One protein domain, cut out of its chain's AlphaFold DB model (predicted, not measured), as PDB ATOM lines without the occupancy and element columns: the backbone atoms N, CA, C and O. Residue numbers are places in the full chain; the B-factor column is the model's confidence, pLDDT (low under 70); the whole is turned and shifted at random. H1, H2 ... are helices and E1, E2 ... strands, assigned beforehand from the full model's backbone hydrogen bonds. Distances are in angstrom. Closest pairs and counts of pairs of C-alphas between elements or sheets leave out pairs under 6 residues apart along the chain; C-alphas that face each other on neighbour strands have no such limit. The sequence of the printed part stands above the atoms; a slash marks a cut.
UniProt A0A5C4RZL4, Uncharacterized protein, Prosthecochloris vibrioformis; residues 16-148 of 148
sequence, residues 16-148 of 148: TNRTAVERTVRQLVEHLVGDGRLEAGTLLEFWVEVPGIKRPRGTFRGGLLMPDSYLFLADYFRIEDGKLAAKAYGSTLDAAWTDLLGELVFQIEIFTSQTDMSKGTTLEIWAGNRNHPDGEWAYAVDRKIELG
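Overview. This is residues 16 to 148 of the 148 residues of an uncharacterized protein of Prosthecochloris vibrioformis (UniProt A0A5C4RZL4). A twisted four-stranded sheet makes a wall, with two long helices, H1 and H3, steeply tilted to each other over one face: two layers. The small hairpin of E3 and E4 packs on the beginning of H3. The 133 printed residues include H1 E1 E2 H2 E3 E4 H3 E5 E6, class mixed; the sheet runs E2 E1 E5 E6, antiparallel. The whole is compact, radius of gyration of the C-alphas 15.1 A, spans 47 by 35 by 22 A.

Along the chain. Find C-alpha 16 at (20.801, 60.230, 69.498); from there H1 runs 26.8 A to residue 34. Next come E1, residues 42 to 49, E2, 69 to 72, H2, 73 to 76, E3, 77 to 80, and E4, 83 to 86. H3, residues 93 to 112, runs 28.2 A. E5, residues 121 to 130, bends by 56 degrees at residue 127. E6, residues 137 to 147, ends at (13.266, 58.504, 73.645).

Arrangement. Look across the sheet for N and O within hydrogen-bond range: N 71 and O 44 in hairpin E1 and E2, N 45 and O 126 between E1 and E5, N 125 and O 143 in hairpin E5 and E6, each 2.8 A. H1 is on the sheet over E5 and E6, height 8.8 A. H3 is on it over E1, height 6.8 A. H1 and H3 only just touch, with 3 pairs of C-alphas within 8 A, at residues 18 to 22 and 101 to 105 alone; the closest, Glu 22 and Leu 101, are 6.3 A apart, at a steep tilt of 54 degrees, opposite ways. H2 only grazes the sheet. In H1 and H3 every O i to N i+4 pair is within range; H2 is too short for one.

Size, cuts and confidence. The farthest C-alphas, Gly 52 and Asp 81, are 47.0 A apart. The printed part has no cut; E1 to E2 is a long link. Find pLDDT under 70 at residues 52 to 66, 89 to 90 and 131 to 135.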
ATOM      1  N   THR A  16      21.065  59.266  68.424       92.88
ATOM      2  CA  THR A  16      20.801  60.230  69.498       92.88
ATOM      3  C   THR A  16      20.320  59.534  70.768       92.88
ATOM      4  O   THR A  16      20.882  59.777  71.839       92.88
ATOM      5  N   ASN A  17      19.338  58.635  70.658       92.75
ATOM      6  CA  ASN A  17      18.802  57.894  71.799       92.75
ATOM      7  C   ASN A  17      19.841  56.930  72.369       92.75
ATOM      8  O   ASN A  17      20.049  56.896  73.582       92.75
ATOM      9  N   ARG A  18      20.577  56.231  71.502       94.81
ATOM     10  CA  ARG A  18      21.688  55.368  71.904       94.81
ATOM     11  C   ARG A  18      22.739  56.146  72.698       94.81
ATOM     12  O   ARG A  18      23.066  55.768  73.819       94.81
ATOM     13  N   THR A  19      23.193  57.287  72.182       95.62
ATOM     14  CA  THR A  19      24.165  58.151  72.875       95.62
ATOM     15  C   THR A  19      23.631  58.651  74.223       95.62
ATOM     16  O   THR A  19      24.377  58.733  75.204       95.62
ATOM     17  N   ALA A  20      22.340  58.991  74.303       95.62
ATOM     18  CA  ALA A  20      21.715  59.441  75.543       95.62
ATOM     19  C   ALA A  20      21.686  58.339  76.614       95.62
ATOM     20  O   ALA A  20      22.006  58.622  77.775       95.62
ATOM     21  N   VAL A  21      21.363  57.102  76.220       95.75
ATOM     22  CA  VAL A  21      21.418  55.913  77.083       95.75
ATOM     23  C   VAL A  21      22.847  55.677  77.560       95.75
ATOM     24  O   VAL A  21      23.086  55.664  78.767       95.75
ATOM     25  N   GLU A  22      23.812  55.588  76.642       96.44
ATOM     26  CA  GLU A  22      25.215  55.309  76.975       96.44
ATOM     27  C   GLU A  22      25.792  56.332  77.957       96.44
ATOM     28  O   GLU A  22      26.392  55.971  78.974       96.44
ATOM     29  N   ARG A  23      25.560  57.624  77.703       96.94
ATOM     30  CA  ARG A  23      25.996  58.702  78.599       96.94
ATOM     31  C   ARG A  23      25.344  58.599  79.975       96.94
ATOM     32  O   ARG A  23      26.008  58.836  80.980       96.94
ATOM     33  N   THR A  24      24.052  58.291  80.028       97.31
ATOM     34  CA  THR A  24      23.313  58.203  81.292       97.31
ATOM     35  C   THR A  24      23.813  57.045  82.141       97.31
ATOM     36  O   THR A  24      24.109  57.242  83.315       97.31
ATOM     37  N   VAL A  25      23.985  55.868  81.543       96.88
ATOM     38  CA  VAL A  25      24.477  54.676  82.247       96.88
ATOM     39  C   VAL A  25      25.881  54.910  82.789       96.88
ATOM     40  O   VAL A  25      26.132  54.625  83.956       96.88
ATOM     41  N   ARG A  26      26.777  55.503  81.986       96.25
ATOM     42  CA  ARG A  26      28.122  55.875  82.451       96.25
ATOM     43  C   ARG A  26      28.064  56.759  83.692       96.25
ATOM     44  O   ARG A  26      28.714  56.444  84.678       96.25
ATOM     45  N   GLN A  27      27.222  57.791  83.683       96.19
ATOM     46  CA  GLN A  27      27.074  58.694  84.826       96.19
ATOM     47  C   GLN A  27      26.506  58.001  86.073       96.19
ATOM     48  O   GLN A  27      26.960  58.294  87.176       96.19
ATOM     49  N   LEU A  28      25.545  57.083  85.922       95.75
ATOM     50  CA  LEU A  28      24.991  56.324  87.052       95.75
ATOM     51  C   LEU A  28      26.045  55.400  87.678       95.75
ATOM     52  O   LEU A  28      26.198  55.369  88.898       95.75
ATOM     53  N   VAL A  29      26.810  54.685  86.853       93.75
ATOM     54  CA  VAL A  29      27.882  53.799  87.330       93.75
ATOM     55  C   VAL A  29      29.027  54.601  87.945       93.75
ATOM     56  O   VAL A  29      29.528  54.226  88.998       93.75
ATOM     57  N   GLU A  30      29.431  55.718  87.337       92.12
ATOM     58  CA  GLU A  30      30.445  56.614  87.907       92.12
ATOM     59  C   GLU A  30      30.017  57.145  89.279       92.12
ATOM     60  O   GLU A  30      30.840  57.197  90.193       92.12
ATOM     61  N   HIS A  31      28.733  57.474  89.451       93.12
ATOM     62  CA  HIS A  31      28.182  57.881  90.741       93.12
ATOM     63  C   HIS A  31      28.266  56.743  91.769       93.12
ATOM     64  O   HIS A  31      28.829  56.932  92.843       93.12
ATOM     65  N   LEU A  32      27.825  55.532  91.406       90.94
ATOM     66  CA  LEU A  32      27.938  54.346  92.268       90.94
ATOM     67  C   LEU A  32      29.378  54.044  92.692       90.94
ATOM     68  O   LEU A  32      29.621  53.681  93.843       90.94
ATOM     69  N   VAL A  33      30.334  54.171  91.769       89.50
ATOM     70  CA  VAL A  33      31.762  53.993  92.062       89.50
ATOM     71  C   VAL A  33      32.247  55.088  93.010       89.50
ATOM     72  O   VAL A  33      32.922  54.775  93.990       89.50
ATOM     73  N   GLY A  34      31.874  56.346  92.757       89.69
ATOM     74  CA  GLY A  34      32.208  57.488  93.611       89.69
ATOM     75  C   GLY A  34      31.696  57.339  95.045       89.69
ATOM     76  O   GLY A  34      32.402  57.702  95.985       89.69
ATOM     77  N   ASP A  35      30.529  56.724  95.218       90.31
ATOM     78  CA  ASP A  35      29.938  56.456  96.533       90.31
ATOM     79  C   ASP A  35      30.471  55.182  97.205       90.31
ATOM     80  O   ASP A  35      30.075  54.859  98.327       90.31
ATOM     81  N   GLY A  36      31.332  54.415  96.527       87.38
ATOM     82  CA  GLY A  36      31.818  53.126  97.022       87.38
ATOM     83  C   GLY A  36      30.718  52.064  97.119       87.38
ATOM     84  O   GLY A  36      30.769  51.207  97.998       87.38
ATOM     85  N   ARG A  37      29.708  52.134  96.243       89.19
ATOM     86  CA  ARG A  37      28.517  51.266  96.238       89.19
ATOM     87  C   ARG A  37      28.510  50.226  95.121       89.19
ATOM     88  O   ARG A  37      27.509  49.534  94.961       89.19
ATOM     89  N   LEU A  38      29.594  50.104  94.352       85.56
ATOM     90  CA  LEU A  38      29.743  49.016  93.387       85.56
ATOM     91  C   LEU A  38      30.187  47.735  94.107       85.56
ATOM     92  O   LEU A  38      31.353  47.563  94.459       85.56
ATOM     93  N   GLU A  39      29.235  46.840  94.311       85.62
ATOM     94  CA  GLU A  39      29.365  45.570  95.015       85.62
ATOM     95  C   GLU A  39      28.975  44.407  94.086       85.62
ATOM     96  O   GLU A  39      28.466  44.593  92.981       85.62
ATOM     97  N   ALA A  40      29.192  43.165  94.528       82.62
ATOM     98  CA  ALA A  40      28.884  41.983  93.717       82.62
ATOM     99  C   ALA A  40      27.394  41.878  93.328       82.62
ATOM    100  O   ALA A  40      27.067  41.274  92.312       82.62
ATOM    101  N   GLY A  41      26.501  42.459  94.135       83.69
ATOM    102  CA  GLY A  41      25.057  42.476  93.905       83.69
ATOM    103  C   GLY A  41      24.541  43.709  93.163       83.69
ATOM    104  O   GLY A  41      23.325  43.878  93.088       83.69
ATOM    105  N   THR A  42      25.415  44.584  92.653       90.12
ATOM    106  CA  THR A  42      24.958  45.821  92.012       90.12
ATOM    107  C   THR A  42      24.332  45.542  90.654       90.12
ATOM    108  O   THR A  42      24.936  44.926  89.771       90.12
ATOM    109  N   LEU A  43      23.114  46.040  90.496       91.56
ATOM    110  CA  LEU A  43      22.260  45.889  89.334       91.56
ATOM    111  C   LEU A  43      22.173  47.202  88.563       91.56
ATOM    112  O   LEU A  43      22.222  48.283  89.149       91.56
ATOM    113  N   LEU A  44      22.012  47.082  87.251       93.94
ATOM    114  CA  LEU A  44      21.557  48.125  86.345       93.94
ATOM    115  C   LEU A  44      20.235  47.664  85.745       93.94
ATOM    116  O   LEU A  44      20.175  46.587  85.160       93.94
ATOM    117  N   GLU A  45      19.186  48.458  85.868       92.50
ATOM    118  CA  GLU A  45      17.837  48.078  85.459       92.50
ATOM    119  C   GLU A  45      17.160  49.223  84.718       92.50
ATOM    120  O   GLU A  45      17.512  50.382  84.928       92.50
ATOM    121  N   PHE A  46      16.201  48.928  83.843       91.81
ATOM    122  CA  PHE A  46      15.478  49.976  83.117       91.81
ATOM    123  C   PHE A  46      14.001  49.660  82.928       91.81
ATOM    124  O   PHE A  46      13.696  48.546  82.504       91.81
ATOM    125  N   TRP A  47      13.108  50.634  83.163       89.94
ATOM    126  CA  TRP A  47      11.663  50.569  82.863       89.94
ATOM    127  C   TRP A  47      11.331  51.394  81.629       89.94
ATOM    128  O   TRP A  47      11.785  52.530  81.493       89.94
ATOM    129  N   VAL A  48      10.485  50.845  80.765       87.44
ATOM    130  CA  VAL A  48       9.932  51.523  79.595       87.44
ATOM    131  C   VAL A  48       8.514  51.989  79.914       87.44
ATOM    132  O   VAL A  48       7.566  51.201  79.996       87.44
ATOM    133  N   GLU A  49       8.352  53.298  80.056       86.00
ATOM    134  CA  GLU A  49       7.066  53.959  80.246       86.00
ATOM    135  C   GLU A  49       6.575  54.543  78.913       86.00
ATOM    136  O   GLU A  49       7.273  55.298  78.243       86.00
ATOM    137  N   VAL A  50       5.352  54.181  78.510       80.94
ATOM    138  CA  VAL A  50       4.726  54.677  77.274       80.94
ATOM    139  C   VAL A  50       3.446  55.435  77.631       80.94
ATOM    140  O   VAL A  50       2.534  54.834  78.215       80.94
ATOM    141  N   PRO A  51       3.317  56.722  77.263       79.06
ATOM    142  CA  PRO A  51       2.146  57.525  77.572       79.06
ATOM    143  C   PRO A  51       0.842  56.884  77.102       79.06
ATOM    144  O   PRO A  51       0.712  56.384  75.984       79.06
ATOM    145  N   GLY A  52      -0.148  56.884  77.994       68.94
ATOM    146  CA  GLY A  52      -1.462  56.289  77.742       68.94
ATOM    147  C   GLY A  52      -1.505  54.761  77.831       68.94
ATOM    148  O   GLY A  52      -2.600  54.198  77.821       68.94
ATOM    149  N   ILE A  53      -0.366  54.079  77.987       69.25
ATOM    150  CA  ILE A  53      -0.317  52.639  78.246       69.25
ATOM    151  C   ILE A  53      -0.075  52.429  79.739       69.25
ATOM    152  O   ILE A  53       1.037  52.579  80.238       69.25
ATOM    153  N   LYS A  54      -1.120  52.025  80.468       60.22
ATOM    154  CA  LYS A  54      -0.946  51.503  81.828       60.22
ATOM    155  C   LYS A  54      -0.278  50.134  81.746       60.22
ATOM    156  O   LYS A  54      -0.959  49.112  81.704       60.22
ATOM    157  N   ARG A  55       1.052  50.117  81.717       58.19
ATOM    158  CA  ARG A  55       1.809  48.913  82.049       58.19
ATOM    159  C   ARG A  55       1.833  48.812  83.575       58.19
ATOM    160  O   ARG A  55       2.158  49.809  84.224       58.19
ATOM    161  N   PRO A  56       1.444  47.679  84.186       52.97
ATOM    162  CA  PRO A  56       1.847  47.450  85.565       52.97
ATOM    163  C   PRO A  56       3.374  47.585  85.582       52.97
ATOM    164  O   PRO A  56       4.035  46.977  84.744       52.97
ATOM    165  N   ARG A  57       3.917  48.472  86.429       53.56
ATOM    166  CA  ARG A  57       5.369  48.586  86.619       53.56
ATOM    167  C   ARG A  57       5.842  47.196  87.055       53.56
ATOM    168  O   ARG A  57       5.547  46.772  88.164       53.56
ATOM    169  N   GLY A  58       6.432  46.447  86.135       48.03
ATOM    170  CA  GLY A  58       6.747  45.042  86.331       48.03
ATOM    171  C   GLY A  58       5.612  44.040  86.184       48.03
ATOM    172  O   GLY A  58       4.425  44.301  86.400       48.03
ATOM    173  N   THR A  59       6.010  42.816  85.843       46.34
ATOM    174  CA  THR A  59       5.151  41.643  85.984       46.34
ATOM    175  C   THR A  59       4.950  41.372  87.469       46.34
ATOM    176  O   THR A  59       5.877  41.012  88.182       46.34
ATOM    177  N   PHE A  60       3.716  41.549  87.939       42.56
ATOM    178  CA  PHE A  60       3.320  41.261  89.314       42.56
ATOM    179  C   PHE A  60       3.357  39.741  89.548       42.56
ATOM    180  O   PHE A  60       2.339  39.052  89.446       42.56
ATOM    181  N   ARG A  61       4.540  39.178  89.802       45.34
ATOM    182  CA  ARG A  61       4.711  37.755  90.114       45.34
ATOM    183  C   ARG A  61       4.948  37.626  91.613       45.34
ATOM    184  O   ARG A  61       6.003  37.973  92.116       45.34
ATOM    185  N   GLY A  62       3.932  37.168  92.344       50.56
ATOM    186  CA  GLY A  62       4.043  36.945  93.790       50.56
ATOM    187  C   GLY A  62       3.957  38.194  94.680       50.56
ATOM    188  O   GLY A  62       4.208  38.071  95.872       50.56
ATOM    189  N   GLY A  63       3.566  39.364  94.152       53.50
ATOM    190  CA  GLY A  63       3.344  40.576  94.960       53.50
ATOM    191  C   GLY A  63       4.372  41.699  94.801       53.50
ATOM    192  O   GLY A  63       4.272  42.688  95.519       53.50
ATOM    193  N   LEU A  64       5.348  41.554  93.897       52.94
ATOM    194  CA  LEU A  64       6.524  42.428  93.805       52.94
ATOM    195  C   LEU A  64       6.661  43.045  92.398       52.94
ATOM    196  O   LEU A  64       6.208  42.460  91.410       52.94
ATOM    197  N   LEU A  65       7.220  44.262  92.326       63.09
ATOM    198  CA  LEU A  65       7.404  45.024  91.083       63.09
ATOM    199  C   LEU A  65       8.704  44.579  90.403       63.09
ATOM    200  O   LEU A  65       9.791  44.816  90.924       63.09
ATOM    201  N   MET A  66       8.575  43.943  89.242       69.81
ATOM    202  CA  MET A  66       9.708  43.460  88.457       69.81
ATOM    203  C   MET A  66      10.233  44.496  87.454       69.81
ATOM    204  O   MET A  66       9.462  45.277  86.901       69.81
ATOM    205  N   PRO A  67      11.527  44.446  87.140       80.69
ATOM    206  CA  PRO A  67      12.066  45.101  85.968       80.69
ATOM    207  C   PRO A  67      11.395  44.732  84.642       80.69
ATOM    208  O   PRO A  67      10.903  43.613  84.505       80.69
ATOM    209  N   ASP A  68      11.478  45.611  83.635       84.56
ATOM    210  CA  ASP A  68      11.413  45.165  82.236       84.56
ATOM    211  C   ASP A  68      12.678  44.343  81.944       84.56
ATOM    212  O   ASP A  68      12.580  43.197  81.512       84.56
ATOM    213  N   SER A  69      13.860  44.867  82.296       88.62
ATOM    214  CA  SER A  69      15.100  44.083  82.317       88.62
ATOM    215  C   SER A  69      16.140  44.620  83.302       88.62
ATOM    216  O   SER A  69      16.068  45.768  83.747       88.62
ATOM    217  N   TYR A  70      17.120  43.778  83.631       90.69
ATOM    218  CA  TYR A  70      18.249  44.106  84.494       90.69
ATOM    219  C   TYR A  70      19.531  43.382  84.059       90.69
ATOM    220  O   TYR A  70      19.480  42.308  83.462       90.69
ATOM    221  N   LEU A  71      20.676  43.958  84.418       92.38
ATOM    222  CA  LEU A  71      22.025  43.434  84.214       92.38
ATOM    223  C   LEU A  71      22.814  43.541  85.521       92.38
ATOM    224  O   LEU A  71      22.691  44.531  86.245       92.38
ATOM    225  N   PHE A  72      23.664  42.559  85.821       91.50
ATOM    226  CA  PHE A  72      24.600  42.676  86.937       91.50
ATOM    227  C   PHE A  72      25.843  43.436  86.482       91.50
ATOM    228  O   PHE A  72      26.594  42.974  85.625       91.50
ATOM    229  N   LEU A  73      26.122  44.588  87.097       92.12
ATOM    230  CA  LEU A  73      27.345  45.343  86.795       92.12
ATOM    231  C   LEU A  73      28.600  44.534  87.137       92.12
ATOM    232  O   LEU A  73      29.631  44.664  86.475       92.12
ATOM    233  N   ALA A  74      28.484  43.657  88.134       88.75
ATOM    234  CA  ALA A  74      29.528  42.733  88.532       88.75
ATOM    235  C   ALA A  74      29.866  41.682  87.466       88.75
ATOM    236  O   ALA A  74      30.845  40.975  87.662       88.75
ATOM    237  N   ASP A  75      29.117  41.540  86.367       91.00
ATOM    238  CA  ASP A  75      29.494  40.653  85.256       91.00
ATOM    239  C   ASP A  75      30.505  41.296  84.303       91.00
ATOM    240  O   ASP A  75      31.347  40.598  83.737       91.00
ATOM    241  N   TYR A  76      30.517  42.627  84.225       93.06
ATOM    242  CA  TYR A  76      31.392  43.388  83.330       93.06
ATOM    243  C   TYR A  76      32.556  44.029  84.081       93.06
ATOM    244  O   TYR A  76      33.675  44.114  83.564       93.06
ATOM    245  N   PHE A  77      32.319  44.450  85.325       93.00
ATOM    246  CA  PHE A  77      33.258  45.264  86.078       93.00
ATOM    247  C   PHE A  77      33.653  44.666  87.424       93.00
ATOM    248  O   PHE A  77      32.961  43.844  88.024       93.00
ATOM    249  N   ARG A  78      34.791  45.145  87.918       89.81
ATOM    250  CA  ARG A  78      35.280  44.985  89.287       89.81
ATOM    251  C   ARG A  78      35.888  46.303  89.760       89.81
ATOM    252  O   ARG A  78      36.169  47.182  88.947       89.81
ATOM    253  N   ILE A  79      36.109  46.424  91.065       86.56
ATOM    254  CA  ILE A  79      36.853  47.547  91.640       86.56
ATOM    255  C   ILE A  79      38.305  47.128  91.872       86.56
ATOM    256  O   ILE A  79      38.565  46.147  92.566       86.56
ATOM    257  N   GLU A  80      39.244  47.886  91.311       86.12
ATOM    258  CA  GLU A  80      40.681  47.800  91.585       86.12
ATOM    259  C   GLU A  80      41.183  49.169  92.040       86.12
ATOM    260  O   GLU A  80      40.958  50.166  91.358       86.12
ATOM    261  N   ASP A  81      41.828  49.237  93.207       83.75
ATOM    262  CA  ASP A  81      42.360  50.485  93.780       83.75
ATOM    263  C   ASP A  81      41.343  51.646  93.805       83.75
ATOM    264  O   ASP A  81      41.666  52.804  93.532       83.75
ATOM    265  N   GLY A  82      40.078  51.327  94.104       78.88
ATOM    266  CA  GLY A  82      38.982  52.302  94.147       78.88
ATOM    267  C   GLY A  82      38.520  52.801  92.774       78.88
ATOM    268  O   GLY A  82      37.803  53.795  92.699       78.88
ATOM    269  N   LYS A  83      38.926  52.140  91.685       84.50
ATOM    270  CA  LYS A  83      38.547  52.479  90.311       84.50
ATOM    271  C   LYS A  83      37.872  51.310  89.615       84.50
ATOM    272  O   LYS A  83      38.111  50.147  89.931       84.50
ATOM    273  N   LEU A  84      37.045  51.646  88.632       89.50
ATOM    274  CA  LEU A  84      36.410  50.668  87.764       89.50
ATOM    275  C   LEU A  84      37.462  49.995  86.876       89.50
ATOM    276  O   LEU A  84      38.220  50.669  86.178       89.50
ATOM    277  N   ALA A  85      37.473  48.671  86.881       90.06
ATOM    278  CA  ALA A  85      38.294  47.846  86.011       90.06
ATOM    279  C   ALA A  85      37.424  46.783  85.337       90.06
ATOM    280  O   ALA A  85      36.390  46.373  85.867       90.06
ATOM    281  N   ALA A  86      37.853  46.312  84.168       90.94
ATOM    282  CA  ALA A  86      37.179  45.208  83.503       90.94
ATOM    283  C   ALA A  86      37.338  43.909  84.311       90.94
ATOM    284  O   ALA A  86      38.406  43.630  84.878       90.94
ATOM    285  N   LYS A  87      36.271  43.110  84.379       87.19
ATOM    286  CA  LYS A  87      36.287  41.821  85.082       87.19
ATOM    287  C   LYS A  87      36.963  40.720  84.267       87.19
ATOM    288  O   LYS A  87      37.684  39.907  84.841       87.19
ATOM    289  N   ALA A  88      36.739  40.674  82.953       81.50
ATOM    290  CA  ALA A  88      37.285  39.614  82.112       81.50
ATOM    291  C   ALA A  88      38.805  39.771  81.922       81.50
ATOM    292  O   ALA A  88      39.301  40.841  81.560       81.50
ATOM    293  N   TYR A  89      39.555  38.690  82.156       61.97
ATOM    294  CA  TYR A  89      41.015  38.683  82.045       61.97
ATOM    295  C   TYR A  89      41.459  39.032  80.617       61.97
ATOM    296  O   TYR A  89      41.061  38.373  79.659       61.97
ATOM    297  N   GLY A  90      42.288  40.070  80.480       65.56
ATOM    298  CA  GLY A  90      42.785  40.555  79.188       65.56
ATOM    299  C   GLY A  90      41.844  41.504  78.435       65.56
ATOM    300  O   GLY A  90      42.227  41.998  77.377       65.56
ATOM    301  N   SER A  91      40.651  41.795  78.967       82.50
ATOM    302  CA  SER A  91      39.757  42.818  78.409       82.50
ATOM    303  C   SER A  91      40.118  44.216  78.921       82.50
ATOM    304  O   SER A  91      40.605  44.384  80.042       82.50
ATOM    305  N   THR A  92      39.908  45.234  78.088       93.19
ATOM    306  CA  THR A  92      40.060  46.636  78.492       93.19
ATOM    307  C   THR A  92      38.773  47.138  79.143       93.19
ATOM    308  O   THR A  92      37.690  46.604  78.901       93.19
ATOM    309  N   LEU A  93      38.871  48.205  79.942       92.94
ATOM    310  CA  LEU A  93      37.689  48.865  80.503       92.94
ATOM    311  C   LEU A  93      36.712  49.317  79.403       92.94
ATOM    312  O   LEU A  93      35.503  49.179  79.560       92.94
ATOM    313  N   ASP A  94      37.232  49.794  78.270       93.94
ATOM    314  CA  ASP A  94      36.415  50.200  77.122       93.94
ATOM    315  C   ASP A  94      35.672  49.026  76.474       93.94
ATOM    316  O   ASP A  94      34.528  49.190  76.048       93.94
ATOM    317  N   ALA A  95      36.284  47.837  76.430       93.75
ATOM    318  CA  ALA A  95      35.620  46.630  75.946       93.75
ATOM    319  C   ALA A  95      34.469  46.230  76.881       93.75
ATOM    320  O   ALA A  95      33.349  46.054  76.416       93.75
ATOM    321  N   ALA A  96      34.701  46.216  78.200       94.31
ATOM    322  CA  ALA A  96      33.651  45.928  79.180       94.31
ATOM    323  C   ALA A  96      32.481  46.926  79.100       94.31
ATOM    324  O   ALA A  96      31.318  46.535  79.181       94.31
ATOM    325  N   TRP A  97      32.778  48.212  78.881       95.50
ATOM    326  CA  TRP A  97      31.756  49.219  78.599       95.50
ATOM    327  C   TRP A  97      30.981  48.929  77.319       95.50
ATOM    328  O   TRP A  97      29.764  49.080  77.304       95.50
ATOM    329  N   THR A  98      31.678  48.545  76.251       95.19
ATOM    330  CA  THR A  98      31.057  48.230  74.960       95.19
ATOM    331  C   THR A  98      30.106  47.045  75.089       95.19
ATOM    332  O   THR A  98      28.984  47.127  74.596       95.19
ATOM    333  N   ASP A  99      30.515  45.995  75.802       94.62
ATOM    334  CA  ASP A  99      29.707  44.794  76.013       94.62
ATOM    335  C   ASP A  99      28.455  45.099  76.851       94.62
ATOM    336  O   ASP A  99      27.342  44.792  76.422       94.62
ATOM    337  N   LEU A 100      28.612  45.786  77.992       95.44
ATOM    338  CA  LEU A 100      27.486  46.189  78.845       95.44
ATOM    339  C   LEU A 100      26.482  47.063  78.086       95.44
ATOM    340  O   LEU A 100      25.275  46.838  78.148       95.44
ATOM    341  N   LEU A 101      26.976  48.096  77.398       96.38
ATOM    342  CA  LEU A 101      26.122  49.049  76.691       96.38
ATOM    343  C   LEU A 101      25.456  48.406  75.475       96.38
ATOM    344  O   LEU A 101      24.297  48.705  75.201       96.38
ATOM    345  N   GLY A 102      26.156  47.515  74.771       94.56
ATOM    346  CA  GLY A 102      25.597  46.743  73.667       94.56
ATOM    347  C   GLY A 102      24.445  45.851  74.124       94.56
ATOM    348  O   GLY A 102      23.374  45.888  73.519       94.56
ATOM    349  N   GLU A 103      24.630  45.108  75.216       95.19
ATOM    350  CA  GLU A 103      23.580  44.257  75.777       95.19
ATOM    351  C   GLU A 103      22.385  45.072  76.279       95.19
ATOM    352  O   GLU A 103      21.240  44.761  75.944       95.19
ATOM    353  N   LEU A 104      22.634  46.157  77.016       95.06
ATOM    354  CA  LEU A 104      21.575  47.035  77.509       95.06
ATOM    355  C   LEU A 104      20.761  47.647  76.363       95.06
ATOM    356  O   LEU A 104      19.532  47.613  76.397       95.06
ATOM    357  N   VAL A 105      21.427  48.207  75.348       94.62
ATOM    358  CA  VAL A 105      20.757  48.813  74.186       94.62
ATOM    359  C   VAL A 105      19.926  47.770  73.452       94.62
ATOM    360  O   VAL A 105      18.765  48.032  73.152       94.62
ATOM    361  N   PHE A 106      20.469  46.572  73.243       92.00
ATOM    362  CA  PHE A 106      19.734  45.484  72.608       92.00
ATOM    363  C   PHE A 106      18.475  45.093  73.398       92.00
ATOM    364  O   PHE A 106      17.407  44.901  72.817       92.00
ATOM    365  N   GLN A 107      18.559  45.027  74.731       91.94
ATOM    366  CA  GLN A 107      17.385  44.787  75.572       91.94
ATOM    367  C   GLN A 107      16.370  45.932  75.463       91.94
ATOM    368  O   GLN A 107      15.183  45.667  75.283       91.94
ATOM    369  N   ILE A 108      16.806  47.193  75.503       91.06
ATOM    370  CA  ILE A 108      15.906  48.346  75.334       91.06
ATOM    371  C   ILE A 108      15.168  48.250  73.994       91.06
ATOM    372  O   ILE A 108      13.945  48.364  73.979       91.06
ATOM    373  N   GLU A 109      15.870  47.960  72.898       90.81
ATOM    374  CA  GLU A 109      15.277  47.789  71.563       90.81
ATOM    375  C   GLU A 109      14.224  46.676  71.522       90.81
ATOM    376  O   GLU A 109      13.187  46.821  70.869       90.81
ATOM    377  N   ILE A 110      14.430  45.575  72.253       87.50
ATOM    378  CA  ILE A 110      13.420  44.519  72.396       87.50
ATOM    379  C   ILE A 110      12.164  45.075  73.077       87.50
ATOM    380  O   ILE A 110      11.055  44.900  72.556       87.50
ATOM    381  N   PHE A 111      12.315  45.763  74.211       86.38
ATOM    382  CA  PHE A 111      11.188  46.255  75.013       86.38
ATOM    383  C   PHE A 111      10.478  47.480  74.411       86.38
ATOM    384  O   PHE A 111       9.302  47.719  74.726       86.38
ATOM    385  N   THR A 112      11.136  48.207  73.505       84.94
ATOM    386  CA  THR A 112      10.557  49.325  72.742       84.94
ATOM    387  C   THR A 112      10.096  48.935  71.333       84.94
ATOM    388  O   THR A 112       9.361  49.703  70.718       84.94
ATOM    389  N   SER A 113      10.421  47.737  70.830       82.88
ATOM    390  CA  SER A 113      10.127  47.299  69.446       82.88
ATOM    391  C   SER A 113       8.661  47.431  69.003       82.88
ATOM    392  O   SER A 113       8.379  47.647  67.826       82.88
ATOM    393  N   GLN A 114       7.716  47.303  69.939       74.31
ATOM    394  CA  GLN A 114       6.272  47.424  69.689       74.31
ATOM    395  C   GLN A 114       5.682  48.757  70.169       74.31
ATOM    396  O   GLN A 114       4.467  48.959  70.117       74.31
ATOM    397  N   THR A 115       6.520  49.652  70.687       76.00
ATOM    398  CA  THR A 115       6.097  50.959  71.186       76.00
ATOM    399  C   THR A 115       6.138  51.984  70.063       76.00
ATOM    400  O   THR A 115       7.061  52.025  69.258       76.00
ATOM    401  N   ASP A 116       5.105  52.814  69.991       74.19
ATOM    402  CA  ASP A 116       5.088  53.946  69.077       74.19
ATOM    403  C   ASP A 116       5.888  55.090  69.712       74.19
ATOM    404  O   ASP A 116       5.361  55.830  70.545       74.19
ATOM    405  N   MET A 117       7.169  55.210  69.342       72.38
ATOM    406  CA  MET A 117       8.073  56.223  69.906       72.38
ATOM    407  C   MET A 117       7.586  57.663  69.667       72.38
ATOM    408  O   MET A 117       7.925  58.550  70.446       72.38
ATOM    409  N   SER A 118       6.705  57.904  68.684       71.81
ATOM    410  CA  SER A 118       6.107  59.231  68.455       71.81
ATOM    411  C   SER A 118       5.221  59.717  69.611       71.81
ATOM    412  O   SER A 118       4.909  60.904  69.702       71.81
ATOM    413  N   LYS A 119       4.836  58.813  70.521       70.69
ATOM    414  CA  LYS A 119       4.032  59.119  71.709       70.69
ATOM    415  C   LYS A 119       4.865  59.553  72.918       70.69
ATOM    416  O   LYS A 119       4.268  59.787  73.962       70.69
ATOM    417  N   GLY A 120       6.189  59.683  72.769       77.44
ATOM    418  CA  GLY A 120       7.126  60.080  73.826       77.44
ATOM    419  C   GLY A 120       7.389  58.934  74.795       77.44
ATOM    420  O   GLY A 120       6.732  58.842  75.822       77.44
ATOM    421  N   THR A 121       8.294  58.019  74.445       87.50
ATOM    422  CA  THR A 121       8.615  56.866  75.305       87.50
ATOM    423  C   THR A 121       9.666  57.262  76.331       87.50
ATOM    424  O   THR A 121      10.746  57.700  75.952       87.50
ATOM    425  N   THR A 122       9.396  57.059  77.615       91.25
ATOM    426  CA  THR A 122      10.342  57.369  78.689       91.25
ATOM    427  C   THR A 122      11.046  56.098  79.153       91.25
ATOM    428  O   THR A 122      10.411  55.092  79.462       91.25
ATOM    429  N   LEU A 123      12.369  56.152  79.246       91.88
ATOM    430  CA  LEU A 123      13.214  55.120  79.829       91.88
ATOM    431  C   LEU A 123      13.666  55.561  81.225       91.88
ATOM    432  O   LEU A 123      14.365  56.562  81.366       91.88
ATOM    433  N   GLU A 124      13.282  54.823  82.258       93.38
ATOM    434  CA  GLU A 124      13.685  55.055  83.647       93.38
ATOM    435  C   GLU A 124      14.779  54.044  84.016       93.38
ATOM    436  O   GLU A 124      14.482  52.865  84.171       93.38
ATOM    437  N   ILE A 125      16.038  54.480  84.121       94.31
ATOM    438  CA  ILE A 125      17.195  53.617  84.404       94.31
ATOM    439  C   ILE A 125      17.585  53.749  85.874       94.31
ATOM    440  O   ILE A 125      17.801  54.861  86.346       94.31
ATOM    441  N   TRP A 126      17.737  52.623  86.558       93.56
ATOM    442  CA  TRP A 126      18.163  52.508  87.950       93.56
ATOM    443  C   TRP A 126      19.488  51.760  88.029       93.56
ATOM    444  O   TRP A 126      19.686  50.771  87.330       93.56
ATOM    445  N   ALA A 127      20.389  52.195  88.901       93.12
ATOM    446  CA  ALA A 127      21.610  51.469  89.213       93.12
ATOM    447  C   ALA A 127      21.817  51.430  90.731       93.12
ATOM    448  O   ALA A 127      21.774  52.470  91.391       93.12
ATOM    449  N   GLY A 128      22.040  50.252  91.310       91.44
ATOM    450  CA  GLY A 128      22.091  50.135  92.764       91.44
ATOM    451  C   GLY A 128      22.159  48.714  93.303       91.44
ATOM    452  O   GLY A 128      22.309  47.753  92.557       91.44
ATOM    453  N   ASN A 129      22.019  48.582  94.619       86.88
ATOM    454  CA  ASN A 129      21.995  47.307  95.328       86.88
ATOM    455  C   ASN A 129      20.624  47.084  95.965       86.88
ATOM    456  O   ASN A 129      20.092  47.957  96.657       86.88
ATOM    457  N   ARG A 130      20.091  45.878  95.798       79.44
ATOM    458  CA  ARG A 130      18.898  45.397  96.497       79.44
ATOM    459  C   ARG A 130      19.164  44.007  97.052       79.44
ATOM    460  O   ARG A 130      19.894  43.224  96.453       79.44
ATOM    461  N   ASN A 131      18.565  43.702  98.201       63.34
ATOM    462  CA  ASN A 131      18.761  42.414  98.884       63.34
ATOM    463  C   ASN A 131      18.216  41.218  98.071       63.34
ATOM    464  O   ASN A 131      18.543  40.071  98.363       63.34
ATOM    465  N   HIS A 132      17.383  41.490  97.060       62.50
ATOM    466  CA  HIS A 132      16.871  40.545  96.070       62.50
ATOM    467  C   HIS A 132      16.451  41.323  94.810       62.50
ATOM    468  O   HIS A 132      16.017  42.466  94.973       62.50
ATOM    469  N   PRO A 133      16.434  40.722  93.602       55.66
ATOM    470  CA  PRO A 133      15.816  41.305  92.407       55.66
ATOM    471  C   PRO A 133      14.312  41.646  92.516       55.66
ATOM    472  O   PRO A 133      13.690  42.073  91.551       55.66
ATOM    473  N   ASP A 134      13.717  41.464  93.691       57.84
ATOM    474  CA  ASP A 134      12.325  41.791  93.998       57.84
ATOM    475  C   ASP A 134      12.189  42.615  95.297       57.84
ATOM    476  O   ASP A 134      11.083  42.862  95.771       57.84
ATOM    477  N   GLY A 135      13.312  42.988  95.925       62.69
ATOM    478  CA  GLY A 135      13.358  43.681  97.215       62.69
ATOM    479  C   GLY A 135      13.524  45.195  97.089       62.69
ATOM    480  O   GLY A 135      13.862  45.712  96.025       62.69
ATOM    481  N   GLU A 136      13.322  45.907  98.201       72.06
ATOM    482  CA  GLU A 136      13.603  47.342  98.290       72.06
ATOM    483  C   GLU A 136      15.082  47.640  98.004       72.06
ATOM    484  O   GLU A 136      15.983  46.868  98.358       72.06
ATOM    485  N   TRP A 137      15.329  48.785  97.367       81.06
ATOM    486  CA  TRP A 137      16.676  49.295  97.150       81.06
ATOM    487  C   TRP A 137      17.334  49.613  98.492       81.06
ATOM    488  O   TRP A 137      16.866  50.471  99.238       81.06
ATOM    489  N   ALA A 138      18.451  48.950  98.779       85.06
ATOM    490  CA  ALA A 138      19.325  49.335  99.882       85.06
ATOM    491  C   ALA A 138      20.065  50.639  99.542       85.06
ATOM    492  O   ALA A 138      20.292  51.488 100.402       85.06
ATOM    493  N   TYR A 139      20.424  50.788  98.267       87.19
ATOM    494  CA  TYR A 139      20.959  52.005  97.677       87.19
ATOM    495  C   TYR A 139      20.667  51.995  96.183       87.19
ATOM    496  O   TYR A 139      20.881  50.964  95.549       87.19
ATOM    497  N   ALA A 140      20.235  53.114  95.613       90.38
ATOM    498  CA  ALA A 140      20.122  53.251  94.170       90.38
ATOM    499  C   ALA A 140      20.235  54.707  93.736       90.38
ATOM    500  O   ALA A 140      19.877  55.623  94.478       90.38
ATOM    501  N   VAL A 141      20.692  54.879  92.504       92.19
ATOM    502  CA  VAL A 141      20.588  56.115  91.742       92.19
ATOM    503  C   VAL A 141      19.804  55.851  90.476       92.19
ATOM    504  O   VAL A 141      19.947  54.795  89.860       92.19
ATOM    505  N   ASP A 142      18.987  56.813  90.077       93.88
ATOM    506  CA  ASP A 142      18.140  56.682  88.905       93.88
ATOM    507  C   ASP A 142      18.219  57.903  87.991       93.88
ATOM    508  O   ASP A 142      18.618  59.008  88.382       93.88
ATOM    509  N   ARG A 143      17.848  57.692  86.729       95.56
ATOM    510  CA  ARG A 143      17.597  58.776  85.789       95.56
ATOM    511  C   ARG A 143      16.558  58.382  84.750       95.56
ATOM    512  O   ARG A 143      16.558  57.270  84.234       95.56
ATOM    513  N   LYS A 144      15.736  59.362  84.371       94.19
ATOM    514  CA  LYS A 144      14.807  59.271  83.243       94.19
ATOM    515  C   LYS A 144      15.396  59.861  81.966       94.19
ATOM    516  O   LYS A 144      16.061  60.898  82.005       94.19
ATOM    517  N   ILE A 145      15.124  59.207  80.845       93.31
ATOM    518  CA  ILE A 145      15.506  59.623  79.497       93.31
ATOM    519  C   ILE A 145      14.256  59.566  78.625       93.31
ATOM    520  O   ILE A 145      13.576  58.548  78.601       93.31
ATOM    521  N   GLU A 146      13.968  60.631  77.888       91.38
ATOM    522  CA  GLU A 146      12.948  60.587  76.840       91.38
ATOM    523  C   GLU A 146      13.567  60.058  75.546       91.38
ATOM    524  O   GLU A 146      14.610  60.549  75.110       91.38
ATOM    525  N   LEU A 147      12.925  59.061  74.947       86.25
ATOM    526  CA  LEU A 147      13.266  58.504  73.645       86.25
ATOM    527  C   LEU A 147      12.360  59.155  72.590       86.25
ATOM    528  O   LEU A 147      11.130  59.072  72.684       86.25
ATOM    529  N   GLY A 148      12.973  59.803  71.594       73.94
ATOM    530  CA  GLY A 148      12.298  60.496  70.489       73.94
ATOM    531  C   GLY A 148      13.159  60.618  69.244       73.94
ATOM    532  O   GLY A 148      14.397  60.476  69.366       73.94
TER     533      GLY A 148